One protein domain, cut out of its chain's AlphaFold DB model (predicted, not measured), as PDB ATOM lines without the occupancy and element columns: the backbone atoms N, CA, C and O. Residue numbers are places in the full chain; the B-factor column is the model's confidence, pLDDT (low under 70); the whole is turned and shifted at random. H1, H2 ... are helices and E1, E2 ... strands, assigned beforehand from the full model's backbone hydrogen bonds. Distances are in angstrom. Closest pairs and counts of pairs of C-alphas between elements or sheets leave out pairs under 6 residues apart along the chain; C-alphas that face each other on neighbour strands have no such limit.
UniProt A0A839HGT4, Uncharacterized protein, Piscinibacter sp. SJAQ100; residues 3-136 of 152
ATOM      1  N   LEU A   3     137.160 218.877 192.451       95.12
ATOM      2  CA  LEU A   3     136.434 217.651 192.766       95.12
ATOM      3  C   LEU A   3     135.432 217.382 191.641       95.12
ATOM      4  O   LEU A   3     134.693 218.280 191.241       95.12
ATOM      5  N   LEU A   4     135.403 216.154 191.137       95.62
ATOM      6  CA  LEU A   4     134.532 215.731 190.042       95.62
ATOM      7  C   LEU A   4     133.774 214.475 190.440       95.62
ATOM      8  O   LEU A   4     134.362 213.589 191.066       95.62
ATOM      9  N   SER A   5     132.510 214.351 190.026       94.56
ATOM     10  CA  SER A   5     131.849 213.046 190.052       94.56
ATOM     11  C   SER A   5     132.627 212.063 189.178       94.56
ATOM     12  O   SER A   5     133.210 212.426 188.150       94.56
ATOM     13  N   ARG A   6     132.680 210.804 189.604       92.25
ATOM     14  CA  ARG A   6     133.550 209.793 189.002       92.25
ATOM     15  C   ARG A   6     133.264 209.585 187.514       92.25
ATOM     16  O   ARG A   6     134.193 209.600 186.714       92.25
ATOM     17  N   GLY A   7     131.986 209.524 187.135       92.81
ATOM     18  CA  GLY A   7     131.583 209.419 185.730       92.81
ATOM     19  C   GLY A   7     132.013 210.622 184.881       92.81
ATOM     20  O   GLY A   7     132.418 210.450 183.729       92.81
ATOM     21  N   LEU A   8     131.987 211.839 185.440       94.50
ATOM     22  CA  LEU A   8     132.495 213.031 184.755       94.50
ATOM     23  C   LEU A   8     134.019 212.971 184.597       94.50
ATOM     24  O   LEU A   8     134.517 213.223 183.501       94.50
ATOM     25  N   ALA A   9     134.752 212.606 185.653       94.56
ATOM     26  CA  ALA A   9     136.208 212.475 185.600       94.56
ATOM     27  C   ALA A   9     136.645 211.474 184.518       94.56
ATOM     28  O   ALA A   9     137.424 211.821 183.633       94.56
ATOM     29  N   GLU A  10     136.044 210.282 184.495       93.94
ATOM     30  CA  GLU A  10     136.334 209.241 183.500       93.94
ATOM     31  C   GLU A  10     136.006 209.680 182.062       93.94
ATOM     32  O   GLU A  10     136.697 209.316 181.108       93.94
ATOM     33  N   ARG A  11     134.931 210.454 181.857       94.06
ATOM     34  CA  ARG A  11     134.607 211.034 180.540       94.06
ATOM     35  C   ARG A  11     135.643 212.066 180.099       94.06
ATOM     36  O   ARG A  11     136.070 212.032 178.946       94.06
ATOM     37  N   LEU A  12     136.040 212.968 180.994       94.50
ATOM     38  CA  LEU A  12     137.035 213.995 180.694       94.50
ATOM     39  C   LEU A  12     138.411 213.377 180.434       94.50
ATOM     40  O   LEU A  12     139.067 213.775 179.482       94.50
ATOM     41  N   GLU A  13     138.815 212.368 181.204       93.00
ATOM     42  CA  GLU A  13     140.076 211.639 181.007       93.00
ATOM     43  C   GLU A  13     140.141 210.941 179.656       93.00
ATOM     44  O   GLU A  13     141.143 211.066 178.955       93.00
ATOM     45  N   ARG A  14     139.054 210.279 179.238       91.75
ATOM     46  CA  ARG A  14     138.961 209.706 177.888       91.75
ATOM     47  C   ARG A  14     139.100 210.778 176.812       91.75
ATOM     48  O   ARG A  14     139.858 210.593 175.867       91.75
ATOM     49  N   ALA A  15     138.420 211.914 176.969       89.88
ATOM     50  CA  ALA A  15     138.514 213.019 176.017       89.88
ATOM     51  C   ALA A  15     139.927 213.633 175.957       89.88
ATOM     52  O   ALA A  15     140.404 213.950 174.868       89.88
ATOM     53  N   ILE A  16     140.603 213.769 177.104       88.25
ATOM     54  CA  ILE A  16     141.999 214.221 177.193       88.25
ATOM     55  C   ILE A  16     142.908 213.229 176.473       88.25
ATOM     56  O   ILE A  16     143.669 213.644 175.605       88.25
ATOM     57  N   TYR A  17     142.800 211.934 176.792       85.06
ATOM     58  CA  TYR A  17     143.603 210.884 176.171       85.06
ATOM     59  C   TYR A  17     143.463 210.913 174.650       85.06
ATOM     60  O   TYR A  17     144.467 211.072 173.963       85.06
ATOM     61  N   THR A  18     142.227 210.877 174.134       85.56
ATOM     62  CA  THR A  18     141.959 210.915 172.690       85.56
ATOM     63  C   THR A  18     142.627 212.115 172.025       85.56
ATOM     64  O   THR A  18     143.257 211.958 170.981       85.56
ATOM     65  N   ARG A  19     142.536 213.308 172.629       81.25
ATOM     66  CA  ARG A  19     143.151 214.521 172.075       81.25
ATOM     67  C   ARG A  19     144.675 214.481 172.122       81.25
ATOM     68  O   ARG A  19     145.297 214.785 171.112       81.25
ATOM     69  N   LEU A  20     145.268 214.060 173.240       76.69
ATOM     70  CA  LEU A  20     146.725 213.943 173.377       76.69
ATOM     71  C   LEU A  20     147.310 212.916 172.397       76.69
ATOM     72  O   LEU A  20     148.354 213.165 171.798       76.69
ATOM     73  N   THR A  21     146.628 211.784 172.192       77.94
ATOM     74  CA  THR A  21     147.067 210.763 171.229       77.94
ATOM     75  C   THR A  21     146.843 211.171 169.778       77.94
ATOM     76  O   THR A  21     147.605 210.751 168.913       77.94
ATOM     77  N   ALA A  22     145.819 211.983 169.493       70.81
ATOM     78  CA  ALA A  22     145.498 212.396 168.129       70.81
ATOM     79  C   ALA A  22     146.494 213.414 167.558       70.81
ATOM     80  O   ALA A  22     146.698 213.440 166.347       70.81
ATOM     81  N   THR A  23     147.106 214.260 168.393       61.31
ATOM     82  CA  THR A  23     147.926 215.380 167.904       61.31
ATOM     83  C   THR A  23     149.436 215.191 168.045       61.31
ATOM     84  O   THR A  23     150.175 216.069 167.607       61.31
ATOM     85  N   ALA A  24     149.924 214.083 168.623       61.88
ATOM     86  CA  ALA A  24     151.352 213.878 168.931       61.88
ATOM     87  C   ALA A  24     152.005 215.097 169.631       61.88
ATOM     88  O   ALA A  24     153.201 215.362 169.490       61.88
ATOM     89  N   GLN A  25     151.210 215.877 170.369       55.62
ATOM     90  CA  GLN A  25     151.641 217.112 171.014       55.62
ATOM     91  C   GLN A  25     152.072 216.829 172.453       55.62
ATOM     92  O   GLN A  25     151.326 216.275 173.254       55.62
ATOM     93  N   THR A  26     153.268 217.290 172.811       61.91
ATOM     94  CA  THR A  26     153.806 217.266 174.184       61.91
ATOM     95  C   THR A  26     153.429 218.508 175.001       61.91
ATOM     96  O   THR A  26     153.875 218.669 176.135       61.91
ATOM     97  N   ARG A  27     152.610 219.408 174.439       63.50
ATOM     98  CA  ARG A  27     152.092 220.608 175.110       63.50
ATOM     99  C   ARG A  27     150.606 220.445 175.414       63.50
ATOM    100  O   ARG A  27     149.880 219.841 174.633       63.50
ATOM    101  N   LEU A  28     150.162 221.027 176.530       70.31
ATOM    102  CA  LEU A  28     148.740 221.129 176.860       70.31
ATOM    103  C   LEU A  28     148.006 221.897 175.756       70.31
ATOM    104  O   LEU A  28     148.358 223.037 175.451       70.31
ATOM    105  N   ASP A  29     146.993 221.256 175.178       74.50
ATOM    106  CA  ASP A  29     146.159 221.819 174.120       74.50
ATOM    107  C   ASP A  29     145.383 223.044 174.656       74.50
ATOM    108  O   ASP A  29     144.658 222.923 175.653       74.50
ATOM    109  N   PRO A  30     145.501 224.230 174.023       75.38
ATOM    110  CA  PRO A  30     144.746 225.420 174.420       75.38
ATOM    111  C   PRO A  30     143.220 225.230 174.334       75.38
ATOM    112  O   PRO A  30     142.479 225.968 174.982       75.38
ATOM    113  N   GLY A  31     142.738 224.225 173.597       81.38
ATOM    114  CA  GLY A  31     141.335 223.817 173.536       81.38
ATOM    115  C   GLY A  31     140.840 223.013 174.746       81.38
ATOM    116  O   GLY A  31     139.678 222.589 174.757       81.38
ATOM    117  N   PHE A  32     141.680 222.755 175.756       86.56
ATOM    118  CA  PHE A  32     141.257 222.087 176.987       86.56
ATOM    119  C   PHE A  32     140.447 223.020 177.892       86.56
ATOM    120  O   PHE A  32     140.880 224.111 178.280       86.56
ATOM    121  N   SER A  33     139.281 222.528 178.316       90.69
ATOM    122  CA  SER A  33     138.502 223.167 179.377       90.69
ATOM    123  C   SER A  33     139.286 223.191 180.698       90.69
ATOM    124  O   SER A  33     140.222 222.416 180.895       90.69
ATOM    125  N   GLU A  34     138.908 224.071 181.630       91.75
ATOM    126  CA  GLU A  34     139.585 224.176 182.935       91.75
ATOM    127  C   GLU A  34     139.677 222.816 183.668       91.75
ATOM    128  O   GLU A  34     140.787 222.441 184.047       91.75
ATOM    129  N   PRO A  35     138.606 222.002 183.787       92.81
ATOM    130  CA  PRO A  35     138.701 220.689 184.432       92.81
ATOM    131  C   PRO A  35     139.649 219.724 183.714       92.81
ATOM    132  O   PRO A  35     140.366 218.969 184.367       92.81
ATOM    133  N   MET A  36     139.689 219.773 182.376       93.44
ATOM    134  CA  MET A  36     140.614 218.954 181.589       93.44
ATOM    135  C   MET A  36     142.066 219.339 181.852       93.44
ATOM    136  O   MET A  36     142.904 218.463 182.051       93.44
ATOM    137  N   ARG A  37     142.359 220.645 181.918       92.00
ATOM    138  CA  ARG A  37     143.698 221.133 182.270       92.00
ATOM    139  C   ARG A  37     144.115 220.636 183.650       92.00
ATOM    140  O   ARG A  37     145.222 220.135 183.793       92.00
ATOM    141  N   TRP A  38     143.240 220.713 184.651       94.12
ATOM    142  CA  TRP A  38     143.553 220.214 185.995       94.12
ATOM    143  C   TRP A  38     143.817 218.706 186.026       94.12
ATOM    144  O   TRP A  38     144.798 218.293 186.636       94.12
ATOM    145  N   LEU A  39     142.985 217.900 185.356       93.19
ATOM    146  CA  LEU A  39     143.171 216.446 185.264       93.19
ATOM    147  C   LEU A  39     144.457 216.056 184.523       93.19
ATOM    148  O   LEU A  39     145.086 215.065 184.875       93.19
ATOM    149  N   ALA A  40     144.852 216.829 183.511       90.62
ATOM    150  CA  ALA A  40     146.090 216.598 182.775       90.62
ATOM    151  C   ALA A  40     147.341 217.049 183.553       90.62
ATOM    152  O   ALA A  40     148.418 216.495 183.349       90.62
ATOM    153  N   MET A  41     147.220 218.057 184.424       90.31
ATOM    154  CA  MET A  41     148.352 218.642 185.158       90.31
ATOM    155  C   MET A  41     148.617 217.998 186.519       90.31
ATOM    156  O   MET A  41     149.758 218.003 186.973       90.31
ATOM    157  N   TYR A  42     147.585 217.496 187.198       91.56
ATOM    158  CA  TYR A  42     147.696 217.048 188.584       91.56
ATOM    159  C   TYR A  42     147.258 215.592 188.730       91.56
ATOM    160  O   TYR A  42     146.199 215.218 188.220       91.56
ATOM    161  N   PRO A  43     148.026 214.766 189.463       89.00
ATOM    162  CA  PRO A  43     147.655 213.380 189.678       89.00
ATOM    163  C   PRO A  43     146.374 213.282 190.523       89.00
ATOM    164  O   PRO A  43     146.132 214.129 191.393       89.00
ATOM    165  N   PRO A  44     145.557 212.236 190.308       89.25
ATOM    166  CA  PRO A  44     144.401 211.962 191.148       89.25
ATOM    167  C   PRO A  44     144.835 211.699 192.589       89.25
ATOM    168  O   PRO A  44     145.789 210.967 192.851       89.25
ATOM    169  N   LEU A  45     144.105 212.291 193.529       90.00
ATOM    170  CA  LEU A  45     144.395 212.204 194.952       90.00
ATOM    171  C   LEU A  45     143.503 211.163 195.627       90.00
ATOM    172  O   LEU A  45     142.322 211.016 195.302       90.00
ATOM    173  N   ILE A  46     144.071 210.454 196.602       83.81
ATOM    174  CA  ILE A  46     143.314 209.545 197.464       83.81
ATOM    175  C   ILE A  46     142.553 210.400 198.472       83.81
ATOM    176  O   ILE A  46     143.167 211.128 199.248       83.81
ATOM    177  N   LEU A  47     141.221 210.312 198.470       81.62
ATOM    178  CA  LEU A  47     140.412 211.052 199.434       81.62
ATOM    179  C   LEU A  47     140.566 210.409 200.825       81.62
ATOM    180  O   LEU A  47     140.177 209.244 200.992       81.62
ATOM    181  N   PRO A  48     141.089 211.145 201.826       66.25
ATOM    182  CA  PRO A  48     141.228 210.635 203.191       66.25
ATOM    183  C   PRO A  48     139.866 210.439 203.877       66.25
ATOM    184  O   PRO A  48     139.770 209.742 204.882       66.25
ATOM    185  N   ALA A  49     138.807 211.022 203.308       64.62
ATOM    186  CA  ALA A  49     137.452 211.016 203.835       64.62
ATOM    187  C   ALA A  49     136.744 209.641 203.743       64.62
ATOM    188  O   ALA A  49     137.293 208.649 203.254       64.62
ATOM    189  N   MET A  50     135.501 209.588 204.238       65.56
ATOM    190  CA  MET A  50     134.663 208.384 204.332       65.56
ATOM    191  C   MET A  50     134.612 207.587 203.013       65.56
ATOM    192  O   MET A  50     134.585 208.165 201.925       65.56
ATOM    193  N   LYS A  51     134.521 206.249 203.107       76.38
ATOM    194  CA  LYS A  51     134.414 205.318 201.960       76.38
ATOM    195  C   LYS A  51     133.466 205.797 200.833       76.38
ATOM    196  O   LYS A  51     133.902 205.742 199.683       76.38
ATOM    197  N   PRO A  52     132.265 206.350 201.114       81.25
ATOM    198  CA  PRO A  52     131.347 206.824 200.073       81.25
ATOM    199  C   PRO A  52     131.922 207.926 199.172       81.25
ATOM    200  O   PRO A  52     131.635 207.959 197.977       81.25
ATOM    201  N   LEU A  53     132.770 208.811 199.708       86.50
ATOM    202  CA  LEU A  53     133.365 209.895 198.923       86.50
ATOM    203  C   LEU A  53     134.368 209.359 197.900       86.50
ATOM    204  O   LEU A  53     134.366 209.808 196.758       86.50
ATOM    205  N   ARG A  54     135.177 208.357 198.275       87.06
ATOM    206  CA  ARG A  54     136.132 207.703 197.359       87.06
ATOM    207  C   ARG A  54     135.449 206.963 196.214       87.06
ATOM    208  O   ARG A  54     136.010 206.846 195.126       87.06
ATOM    209  N   GLU A  55     134.256 206.438 196.458       87.38
ATOM    210  CA  GLU A  55     133.486 205.724 195.438       87.38
ATOM    211  C   GLU A  55     132.874 206.689 194.413       87.38
ATOM    212  O   GLU A  55     132.705 206.317 193.252       87.38
ATOM    213  N   ARG A  56     132.605 207.940 194.809       88.75
ATOM    214  CA  ARG A  56     131.869 208.913 193.986       88.75
ATOM    215  C   ARG A  56     132.652 210.039 193.395       88.75
ATOM    216  O   ARG A  56     132.246 210.544 192.351       88.75
ATOM    217  N   PHE A  57     133.731 210.435 194.042       92.06
ATOM    218  CA  PHE A  57     134.453 211.618 193.644       92.06
ATOM    219  C   PHE A  57     135.904 211.307 193.345       92.06
ATOM    220  O   PHE A  57     136.559 210.502 194.009       92.06
ATOM    221  N   ARG A  58     136.413 212.014 192.343       93.31
ATOM    222  CA  ARG A  58     137.837 212.138 192.072       93.31
ATOM    223  C   ARG A  58     138.247 213.563 192.410       93.31
ATOM    224  O   ARG A  58     137.592 214.504 191.964       93.31
ATOM    225  N   ALA A  59     139.314 213.722 193.189       93.88
ATOM    226  CA  ALA A  59     139.912 215.028 193.441       93.88
ATOM    227  C   ALA A  59     141.284 215.146 192.792       93.88
ATOM    228  O   ALA A  59     142.052 214.184 192.758       93.88
ATOM    229  N   VAL A  60     141.596 216.358 192.353       94.06
ATOM    230  CA  VAL A  60     142.935 216.776 191.949       94.06
ATOM    231  C   VAL A  60     143.244 218.141 192.561       94.06
ATOM    232  O   VAL A  60     142.380 219.020 192.682       94.06
ATOM    233  N   ALA A  61     144.485 218.321 192.996       92.19
ATOM    234  CA  ALA A  61     144.965 219.576 193.555       92.19
ATOM    235  C   ALA A  61     146.478 219.721 193.346       92.19
ATOM    236  O   ALA A  61     147.161 218.705 193.229       92.19
ATOM    237  N   PRO A  62     147.012 220.959 193.362       88.88
ATOM    238  CA  PRO A  62     148.450 221.198 193.248       88.88
ATOM    239  C   PRO A  62     149.277 220.549 194.359       88.88
ATOM    240  O   PRO A  62     150.415 220.157 194.125       88.88
ATOM    241  N   ALA A  63     148.709 220.422 195.562       87.00
ATOM    242  CA  ALA A  63     149.343 219.745 196.681       87.00
ATOM    243  C   ALA A  63     148.373 218.728 197.314       87.00
ATOM    244  O   ALA A  63     147.222 219.080 197.586       87.00
ATOM    245  N   PRO A  64     148.810 217.481 197.591       81.88
ATOM    246  CA  PRO A  64     147.943 216.438 198.148       81.88
ATOM    247  C   PRO A  64     147.261 216.821 199.466       81.88
ATOM    248  O   PRO A  64     146.070 216.570 199.643       81.88
ATOM    249  N   TRP A  65     147.995 217.486 200.364       83.00
ATOM    250  CA  TRP A  65     147.490 217.904 201.677       83.00
ATOM    251  C   TRP A  65     146.314 218.883 201.577       83.00
ATOM    252  O   TRP A  65     145.470 218.923 202.467       83.00
ATOM    253  N   THR A  66     146.212 219.637 200.476       84.12
ATOM    254  CA  THR A  66     145.120 220.586 200.258       84.12
ATOM    255  C   THR A  66     143.774 219.870 200.267       84.12
ATOM    256  O   THR A  66     142.847 220.336 200.913       84.12
ATOM    257  N   VAL A  67     143.649 218.706 199.621       86.19
ATOM    258  CA  VAL A  67     142.370 217.974 199.604       86.19
ATOM    259  C   VAL A  67     141.948 217.532 201.000       86.19
ATOM    260  O   VAL A  67     140.758 217.552 201.291       86.19
ATOM    261  N   GLN A  68     142.898 217.177 201.866       84.56
ATOM    262  CA  GLN A  68     142.587 216.817 203.244       84.56
ATOM    263  C   GLN A  68     141.976 218.006 203.990       84.56
ATOM    264  O   GLN A  68     140.849 217.898 204.451       84.56
ATOM    265  N   VAL A  69     142.654 219.155 203.987       87.12
ATOM    266  CA  VAL A  69     142.177 220.381 204.652       87.12
ATOM    267  C   VAL A  69     140.822 220.836 204.095       87.12
ATOM    268  O   VAL A  69     139.966 221.312 204.829       87.12
ATOM    269  N   TRP A  70     140.571 220.658 202.796       88.50
ATOM    270  CA  TRP A  70     139.268 220.973 202.201       88.50
ATOM    271  C   TRP A  70     138.164 219.972 202.557       88.50
ATOM    272  O   TRP A  70     136.999 220.352 202.583       88.50
ATOM    273  N   LEU A  71     138.488 218.704 202.790       87.81
ATOM    274  CA  LEU A  71     137.509 217.666 203.131       87.81
ATOM    275  C   LEU A  71     137.410 217.413 204.640       87.81
ATOM    276  O   LEU A  71     136.783 216.443 205.061       87.81
ATOM    277  N   GLU A  72     137.995 218.280 205.455       79.00
ATOM    278  CA  GLU A  72     137.754 218.312 206.890       79.00
ATOM    279  C   GLU A  72     136.408 218.997 207.191       79.00
ATOM    280  O   GLU A  72     136.009 219.968 206.545       79.00
ATOM    281  N   GLY A  73     135.680 218.472 208.180       76.38
ATOM    282  CA  GLY A  73     134.426 219.054 208.662       76.38
ATOM    283  C   GLY A  73     133.222 218.894 207.722       76.38
ATOM    284  O   GLY A  73     133.092 217.928 206.968       76.38
ATOM    285  N   GLY A  74     132.300 219.860 207.791       86.81
ATOM    286  CA  GLY A  74     130.946 219.731 207.236       86.81
ATOM    287  C   GLY A  74     130.840 219.700 205.707       86.81
ATOM    288  O   GLY A  74     129.751 219.434 205.190       86.81
ATOM    289  N   LEU A  75     131.924 219.975 204.964       92.31
ATOM    290  CA  LEU A  75     131.923 219.849 203.501       92.31
ATOM    291  C   LEU A  75     131.905 218.380 203.066       92.31
ATOM    292  O   LEU A  75     131.145 218.027 202.167       92.31
ATOM    293  N   ALA A  76     132.698 217.518 203.709       90.88
ATOM    294  CA  ALA A  76     132.724 216.093 203.387       90.88
ATOM    295  C   ALA A  76     131.369 215.423 203.649       90.88
ATOM    296  O   ALA A  76     130.896 214.654 202.815       90.88
ATOM    297  N   GLU A  77     130.718 215.767 204.760       89.94
ATOM    298  CA  GLU A  77     129.368 215.294 205.085       89.94
ATOM    299  C   GLU A  77     128.359 215.709 204.015       89.94
ATOM    300  O   GLU A  77     127.634 214.872 203.494       89.94
ATOM    301  N   ALA A  78     128.370 216.976 203.597       92.44
ATOM    302  CA  ALA A  78     127.437 217.456 202.581       92.44
ATOM    303  C   ALA A  78     127.678 216.862 201.195       92.44
ATOM    304  O   ALA A  78     126.731 216.632 200.448       92.44
ATOM    305  N   LEU A  79     128.937 216.595 200.849       92.81
ATOM    306  CA  LEU A  79     129.284 215.853 199.642       92.81
ATOM    307  C   LEU A  79     128.827 214.388 199.728       92.81
ATOM    308  O   LEU A  79     128.467 213.804 198.712       92.81
ATOM    309  N   ALA A  80     128.827 213.777 200.914       89.75
ATOM    310  CA  ALA A  80     128.291 212.431 201.099       89.75
ATOM    311  C   ALA A  80     126.751 212.422 201.023       89.75
ATOM    312  O   ALA A  80     126.168 211.581 200.336       89.75
ATOM    313  N   GLU A  81     126.100 213.392 201.667       90.19
ATOM    314  CA  GLU A  81     124.651 213.617 201.626       90.19
ATOM    315  C   GLU A  81     124.153 213.978 200.228       90.19
ATOM    316  O   GLU A  81     122.989 213.710 199.917       90.19
ATOM    317  N   SER A  82     125.014 214.544 199.370       90.75
ATOM    318  CA  SER A  82     124.632 214.959 198.019       90.75
ATOM    319  C   SER A  82     124.034 213.825 197.202       90.75
ATOM    320  O   SER A  82     123.213 214.060 196.328       90.75
ATOM    321  N   TRP A  83     124.379 212.580 197.523       83.62
ATOM    322  CA  TRP A  83     123.811 211.411 196.867       83.62
ATOM    323  C   TRP A  83     122.303 211.234 197.054       83.62
ATOM    324  O   TRP A  83     121.643 210.610 196.231       83.62
ATOM    325  N   THR A  84     121.753 211.743 198.150       88.25
ATOM    326  CA  THR A  84     120.319 211.597 198.432       88.25
ATOM    327  C   THR A  84     119.454 212.383 197.450       88.25
ATOM    328  O   THR A  84     118.276 212.074 197.299       88.25
ATOM    329  N   TRP A  85     120.039 213.371 196.770       88.88
ATOM    330  CA  TRP A  85     119.335 214.270 195.858       88.88
ATOM    331  C   TRP A  85     120.018 214.441 194.495       88.88
ATOM    332  O   TRP A  85     119.388 214.956 193.576       88.88
ATOM    333  N   LEU A  86     121.267 213.994 194.332       85.50
ATOM    334  CA  LEU A  86     121.969 213.954 193.053       85.50
ATOM    335  C   LEU A  86     122.041 212.503 192.538       85.50
ATOM    336  O   LEU A  86     122.768 211.686 193.115       85.50
ATOM    337  N   PRO A  87     121.320 212.167 191.451       79.94
ATOM    338  CA  PRO A  87     121.430 210.885 190.771       79.94
ATOM    339  C   PRO A  87     122.872 210.499 190.455       79.94
ATOM    340  O   PRO A  87     123.716 211.323 190.105       79.94
ATOM    341  N   GLY A  88     123.164 209.205 190.530       71.88
ATOM    342  CA  GLY A  88     124.550 208.768 190.569       71.88
ATOM    343  C   GLY A  88     125.389 208.878 189.317       71.88
ATOM    344  O   GLY A  88     126.616 208.810 189.382       71.88
ATOM    345  N   ASN A  89     124.728 209.042 188.185       75.12
ATOM    346  CA  ASN A  89     125.342 209.227 186.885       75.12
ATOM    347  C   ASN A  89     125.500 210.709 186.507       75.12
ATOM    348  O   ASN A  89     126.158 210.983 185.502       75.12
ATOM    349  N   GLN A  90     124.943 211.652 187.278       88.50
ATOM    350  CA  GLN A  90     125.013 213.071 186.933       88.50
ATOM    351  C   GLN A  90     126.428 213.633 187.078       88.50
ATOM    352  O   GLN A  90     127.175 213.359 188.030       88.50
ATOM    353  N   ALA A  91     126.813 214.451 186.099       93.00
ATOM    354  CA  ALA A  91     128.054 215.190 186.168       93.00
ATOM    355  C   ALA A  91     127.972 216.266 187.258       93.00
ATOM    356  O   ALA A  91     127.093 217.123 187.252       93.00
ATOM    357  N   MET A  92     128.940 216.251 188.167       95.19
ATOM    358  CA  MET A  92     129.113 217.295 189.167       95.19
ATOM    359  C   MET A  92     130.572 217.718 189.214       95.19
ATOM    360  O   MET A  92     131.476 216.882 189.165       95.19
ATOM    361  N   GLN A  93     130.787 219.020 189.361       95.94
ATOM    362  CA  GLN A  93     132.090 219.629 189.569       95.94
ATOM    363  C   GLN A  93     132.014 220.627 190.720       95.94
ATOM    364  O   GLN A  93     131.168 221.516 190.707       95.94
ATOM    365  N   LEU A  94     132.966 220.545 191.648       96.44
ATOM    366  CA  LEU A  94     133.272 221.609 192.598       96.44
ATOM    367  C   LEU A  94     134.709 222.081 192.351       96.44
ATOM    368  O   LEU A  94     135.655 221.301 192.475       96.44
ATOM    369  N   LEU A  95     134.874 223.349 191.983       95.75
ATOM    370  CA  LEU A  95     136.173 223.952 191.688       95.75
ATOM    371  C   LEU A  95     136.438 225.124 192.629       95.75
ATOM    372  O   LEU A  95     135.604 226.009 192.794       95.75
ATOM    373  N   THR A  96     137.640 225.147 193.198       93.00
ATOM    374  CA  THR A  96     138.149 226.266 193.987       93.00
ATOM    375  C   THR A  96     139.411 226.809 193.332       93.00
ATOM    376  O   THR A  96     140.440 226.123 193.248       93.00
ATOM    377  N   LEU A  97     139.307 228.026 192.797       90.44
ATOM    378  CA  LEU A  97     140.328 228.653 191.960       90.44
ATOM    379  C   LEU A  97     140.265 230.178 192.105       90.44
ATOM    380  O   LEU A  97     139.211 230.777 191.919       90.44
ATOM    381  N   ARG A  98     141.411 230.814 192.395       87.62
ATOM    382  CA  ARG A  98     141.588 232.284 192.397       87.62
ATOM    383  C   ARG A  98     140.501 233.043 193.180       87.62
ATOM    384  O   ARG A  98     139.891 233.975 192.665       87.62
ATOM    385  N   GLY A  99     140.239 232.612 194.414       88.62
ATOM    386  CA  GLY A  99     139.243 233.245 195.287       88.62
ATOM    387  C   GLY A  99     137.786 232.969 194.904       88.62
ATOM    388  O   GLY A  99     136.889 233.599 195.451       88.62
ATOM    389  N   ARG A 100     137.532 232.038 193.977       92.75
ATOM    390  CA  ARG A 100     136.184 231.610 193.594       92.75
ATOM    391  C   ARG A 100     135.939 230.168 194.005       92.75
ATOM    392  O   ARG A 100     136.843 229.333 193.923       92.75
ATOM    393  N   VAL A 101     134.701 229.896 194.400       95.69
ATOM    394  CA  VAL A 101     134.149 228.551 194.568       95.69
ATOM    395  C   VAL A 101     133.019 228.409 193.562       95.69
ATOM    396  O   VAL A 101     132.093 229.215 193.551       95.69
ATOM    397  N   GLU A 102     133.115 227.403 192.704       96.31
ATOM    398  CA  GLU A 102     132.150 227.141 191.645       96.31
ATOM    399  C   GLU A 102     131.616 225.718 191.785       96.31
ATOM    400  O   GLU A 102     132.392 224.761 191.800       96.31
ATOM    401  N   LEU A 103     130.291 225.589 191.860       96.88
ATOM    402  CA  LEU A 103     129.578 224.319 191.792       96.88
ATOM    403  C   LEU A 103     128.861 224.246 190.443       96.88
ATOM    404  O   LEU A 103     128.048 225.111 190.126       96.88
ATOM    405  N   ARG A 104     129.147 223.207 189.658       95.38
ATOM    406  CA  ARG A 104     128.415 222.892 188.427       95.38
ATOM    407  C   ARG A 104     127.747 221.541 188.585       95.38
ATOM    408  O   ARG A 104     128.410 220.574 188.959       95.38
ATOM    409  N   LEU A 105     126.465 221.489 188.254       94.25
ATOM    410  CA  LEU A 105     125.652 220.283 188.271       94.25
ATOM    411  C   LEU A 105     125.021 220.099 186.895       94.25
ATOM    412  O   LEU A 105     124.539 221.056 186.291       94.25
ATOM    413  N   GLU A 106     125.046 218.873 186.398       92.19
ATOM    414  CA  GLU A 106     124.168 218.439 185.323       92.19
ATOM    415  C   GLU A 106     122.786 218.181 185.916       92.19
ATOM    416  O   GLU A 106     122.674 217.478 186.914       92.19
ATOM    417  N   VAL A 107     121.748 218.752 185.310       88.69
ATOM    418  CA  VAL A 107     120.358 218.536 185.714       88.69
ATOM    419  C   VAL A 107     119.672 217.770 184.596       88.69
ATOM    420  O   VAL A 107     119.625 218.218 183.453       88.69
ATOM    421  N   SER A 108     119.191 216.575 184.921       81.56
ATOM    422  CA  SER A 108     118.438 215.713 184.015       81.56
ATOM    423  C   SER A 108     116.954 215.930 184.294       81.56
ATOM    424  O   SER A 108     116.435 215.398 185.271       81.56
ATOM    425  N   GLY A 109     116.296 216.737 183.465       81.94
ATOM    426  CA  GLY A 109     114.901 217.140 183.654       81.94
ATOM    427  C   GLY A 109     114.772 218.585 184.126       81.94
ATOM    428  O   GLY A 109     115.655 219.407 183.871       81.94
ATOM    429  N   ASP A 110     113.664 218.885 184.797       84.50
ATOM    430  CA  ASP A 110     113.340 220.245 185.211       84.50
ATOM    431  C   ASP A 110     114.113 220.669 186.463       84.50
ATOM    432  O   ASP A 110     114.331 219.897 187.401       84.50
ATOM    433  N   LEU A 111     114.515 221.939 186.486       87.81
ATOM    434  CA  LEU A 111     115.138 222.548 187.652       87.81
ATOM    435  C   LEU A 111     114.071 222.802 188.725       87.81
ATOM    436  O   LEU A 111     113.267 223.723 188.589       87.81
ATOM    437  N   SER A 112     114.078 222.005 189.795       90.94
ATOM    438  CA  SER A 112     113.167 222.193 190.927       90.94
ATOM    439  C   SER A 112     113.746 223.156 191.981       90.94
ATOM    440  O   SER A 112     114.972 223.211 192.155       90.94
ATOM    441  N   PRO A 113     112.900 223.903 192.719       94.38
ATOM    442  CA  PRO A 113     113.346 224.732 193.841       94.38
ATOM    443  C   PRO A 113     114.113 223.936 194.905       94.38
ATOM    444  O   PRO A 113     115.133 224.395 195.410       94.38
ATOM    445  N   GLU A 114     113.690 222.703 195.189       93.00
ATOM    446  CA  GLU A 114     114.326 221.840 196.187       93.00
ATOM    447  C   GLU A 114     115.745 221.450 195.765       93.00
ATOM    448  O   GLU A 114     116.658 221.450 196.591       93.00
ATOM    449  N   LEU A 115     115.957 221.138 194.480       91.81
ATOM    450  CA  LEU A 115     117.292 220.863 193.951       91.81
ATOM    451  C   LEU A 115     118.191 222.096 194.080       91.81
ATOM    452  O   LEU A 115     119.352 221.971 194.477       91.81
ATOM    453  N   LEU A 116     117.655 223.282 193.774       93.75
ATOM    454  CA  LEU A 116     118.391 224.536 193.899       93.75
ATOM    455  C   LEU A 116     118.790 224.810 195.355       93.75
ATOM    456  O   LEU A 116     119.957 225.110 195.606       93.75
ATOM    457  N   ASP A 117     117.878 224.632 196.309       95.75
ATOM    458  CA  ASP A 117     118.153 224.811 197.740       95.75
ATOM    459  C   ASP A 117     119.218 223.829 198.246       95.75
ATOM    460  O   ASP A 117     120.127 224.205 198.993       95.75
ATOM    461  N   ARG A 118     119.162 222.568 197.802       95.31
ATOM    462  CA  ARG A 118     120.168 221.548 198.142       95.31
ATOM    463  C   ARG A 118     121.537 221.878 197.551       95.31
ATOM    464  O   ARG A 118     122.543 221.819 198.265       95.31
ATOM    465  N   ALA A 119     121.581 222.275 196.280       95.31
ATOM    466  CA  ALA A 119     122.806 222.699 195.608       95.31
ATOM    467  C   ALA A 119     123.406 223.951 196.267       95.31
ATOM    468  O   ALA A 119     124.615 224.018 196.505       95.31
ATOM    469  N   TRP A 120     122.561 224.917 196.626       96.50
ATOM    470  CA  TRP A 120     122.964 226.119 197.344       96.50
ATOM    471  C   TRP A 120     123.519 225.789 198.730       96.50
ATOM    472  O   TRP A 120     124.593 226.271 199.089       96.50
ATOM    473  N   GLY A 121     122.864 224.900 199.481       96.31
ATOM    474  CA  GLY A 121     123.354 224.424 200.776       96.31
ATOM    475  C   GLY A 121     124.738 223.769 200.687       96.31
ATOM    476  O   GLY A 121     125.606 224.034 201.528       96.31
ATOM    477  N   LEU A 122     124.985 222.969 199.642       96.38
ATOM    478  CA  LEU A 122     126.307 222.399 199.365       96.38
ATOM    479  C   LEU A 122     127.340 223.494 199.054       96.38
ATOM    480  O   LEU A 122     128.425 223.503 199.643       96.38
ATOM    481  N   LEU A 123     127.002 224.445 198.177       97.06
ATOM    482  CA  LEU A 123     127.889 225.556 197.824       97.06
ATOM    483  C   LEU A 123     128.228 226.424 199.043       97.06
ATOM    484  O   LEU A 123     129.387 226.785 199.234       97.06
ATOM    485  N   GLN A 124     127.264 226.706 199.918       96.38
ATOM    486  CA  GLN A 124     127.499 227.453 201.154       96.38
ATOM    487  C   GLN A 124     128.480 226.745 202.092       96.38
ATOM    488  O   GLN A 124     129.330 227.396 202.704       96.38
ATOM    489  N   ARG A 125     128.390 225.414 202.216       95.88
ATOM    490  CA  ARG A 125     129.365 224.637 202.996       95.88
ATOM    491  C   ARG A 125     130.753 224.697 202.359       95.88
ATOM    492  O   ARG A 125     131.729 224.880 203.081       95.88
ATOM    493  N   ALA A 126     130.840 224.643 201.030       95.69
ATOM    494  CA  ALA A 126     132.105 224.810 200.317       95.69
ATOM    495  C   ALA A 126     132.701 226.218 200.499       95.69
ATOM    496  O   ALA A 126     133.905 226.345 200.704       95.69
ATOM    497  N   LEU A 127     131.875 227.269 200.490       95.00
ATOM    498  CA  LEU A 127     132.298 228.650 200.752       95.00
ATOM    499  C   LEU A 127     132.798 228.836 202.189       95.00
ATOM    500  O   LEU A 127     133.848 229.438 202.399       95.00
ATOM    501  N   ARG A 128     132.091 228.282 203.185       93.75
ATOM    502  CA  ARG A 128     132.558 228.301 204.581       93.75
ATOM    503  C   ARG A 128     133.907 227.606 204.723       93.75
ATOM    504  O   ARG A 128     134.812 228.172 205.329       93.75
ATOM    505  N   GLN A 129     134.062 226.436 204.105       92.94
ATOM    506  CA  GLN A 129     135.341 225.736 204.102       92.94
ATOM    507  C   GLN A 129     136.434 226.560 203.421       92.94
ATOM    508  O   GLN A 129     137.544 226.637 203.933       92.94
ATOM    509  N   ALA A 130     136.119 227.238 202.315       91.88
ATOM    510  CA  ALA A 130     137.061 228.113 201.624       91.88
ATOM    511  C   ALA A 130     137.610 229.217 202.531       91.88
ATOM    512  O   ALA A 130     138.812 229.472 202.513       91.88
ATOM    513  N   HIS A 131     136.750 229.842 203.339       90.75
ATOM    514  CA  HIS A 131     137.182 230.844 204.309       90.75
ATOM    515  C   HIS A 131     138.078 230.249 205.397       90.75
ATOM    516  O   HIS A 131     139.073 230.874 205.750       90.75
ATOM    517  N   LEU A 132     137.775 229.042 205.885       89.94
ATOM    518  CA  LEU A 132     138.620 228.358 206.870       89.94
ATOM    519  C   LEU A 132     140.003 228.034 206.294       89.94
ATOM    520  O   LEU A 132     141.009 228.391 206.898       89.94
ATOM    521  N   VAL A 133     140.060 227.445 205.094       88.31
ATOM    522  CA  VAL A 133     141.332 227.128 204.424       88.31
ATOM    523  C   VAL A 133     142.137 228.394 204.112       88.31
ATOM    524  O   VAL A 133     143.360 228.369 204.169       88.31
ATOM    525  N   ALA A 134     141.471 229.504 203.779       85.62
ATOM    526  CA  ALA A 134     142.136 230.782 203.527       85.62
ATOM    527  C   ALA A 134     142.650 231.460 204.810       85.62
ATOM    528  O   ALA A 134     143.650 232.173 204.756       85.62
ATOM    529  N   ALA A 135     141.963 231.262 205.939       82.38
ATOM    530  CA  ALA A 135     142.364 231.784 207.242       82.38
ATOM    531  C   ALA A 135     143.479 230.955 207.892       82.38
ATOM    532  O   ALA A 135     144.188 231.464 208.761       82.38
ATOM    533  N   GLU A 136     143.649 229.694 207.488       72.38
ATOM    534  CA  GLU A 136     144.749 228.875 207.972       72.38
ATOM    535  C   GLU A 136     146.073 229.446 207.433       72.38
ATOM    536  O   GLU A 136     146.273 229.493 206.213       72.38
TER     537      GLU A 136
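Overview. This is residues 3 to 136 of the 152 residues of an uncharacterized protein of Piscinibacter sp. SJAQ100 (UniProt A0A839HGT4). A small four-stranded sheet forms the middle of three layers, with helices H1 and H2 over one face and the long helix H6 over the other, where H5 runs side by side with H6. H1 stands up from the sheet like an arm, and residues 21 to 27 at its far end stick out. The printed part has 134 residues, with six named helices and four named strands in the order E1 H1 H2 H3 E2 H4 H5 E3 E4 H6. The sheet runs E2 E1 E3 E4, all antiparallel, and the class is mixed, helices and strands. The whole is compact, with a radius of gyration of the C-alphas of 15.4 A and spans of 45 by 40 by 28 A.

Arrangement. Start at E1, residues 3 to 5, an inner strand: N 4 is 2.9 A from O 58 of E2, residues 57 to 60, and N 3 is 2.9 A from O 94 of E3, residues 92 to 97. E3 forms a hairpin with E4, residues 100 to 105, where N 95 and O 102 are 2.9 A apart. H1, residues 6 to 23, stands up from the sheet at 62 degrees. With residues 12 to 16 alone it touches H2, residues 34 to 41, on the same face; their closest C-alphas, of Leu 12 and Met 36, are 6.2 A apart. H3, residues 51 to 56, and H4, residues 64 to 70, only graze the sheet. H5, residues 74 to 84, touches H3, the C-alphas of Leu 53 and Ala 80 being closest at 6.1 A. E2, H4, H5 and E3 make a split strand-helix-strand unit, two strands running the same way with E1 between them, and its crossover is left-handed. On the opposite face from H1, find H6, residues 113 to 135, at a height over the sheet of 9.1 A. H6 touches H5 at a shallow tilt of 21 degrees, opposite ways, with the C-alphas of Leu 75 and Arg 125 closest at 5.5 A. Every O i to N i+4 pair is within hydrogen-bond range in H1, H2, H3 and H6, against 2 of 3 in H4 and 5 of 7 in H5.

Along the chain. Find C-alpha 3 at (136.434, 217.651, 192.766), where E1 begins. From C-alpha 6 at (133.550, 209.793, 189.002), H1 runs 26.1 A. H5 is 16.0 A long, E3 16.2 A and E4 16.4 A. H6 runs 32.7 A, to C-alpha 135 at (142.364, 231.784, 207.242).

Size, cuts and confidence. The C-alphas farthest apart, of Ala 24 and Pro 113, are 46.7 A apart. The printed part has no cut and no long link. Look for pLDDT under 70 at residues 23 to 27 and 48 to 50.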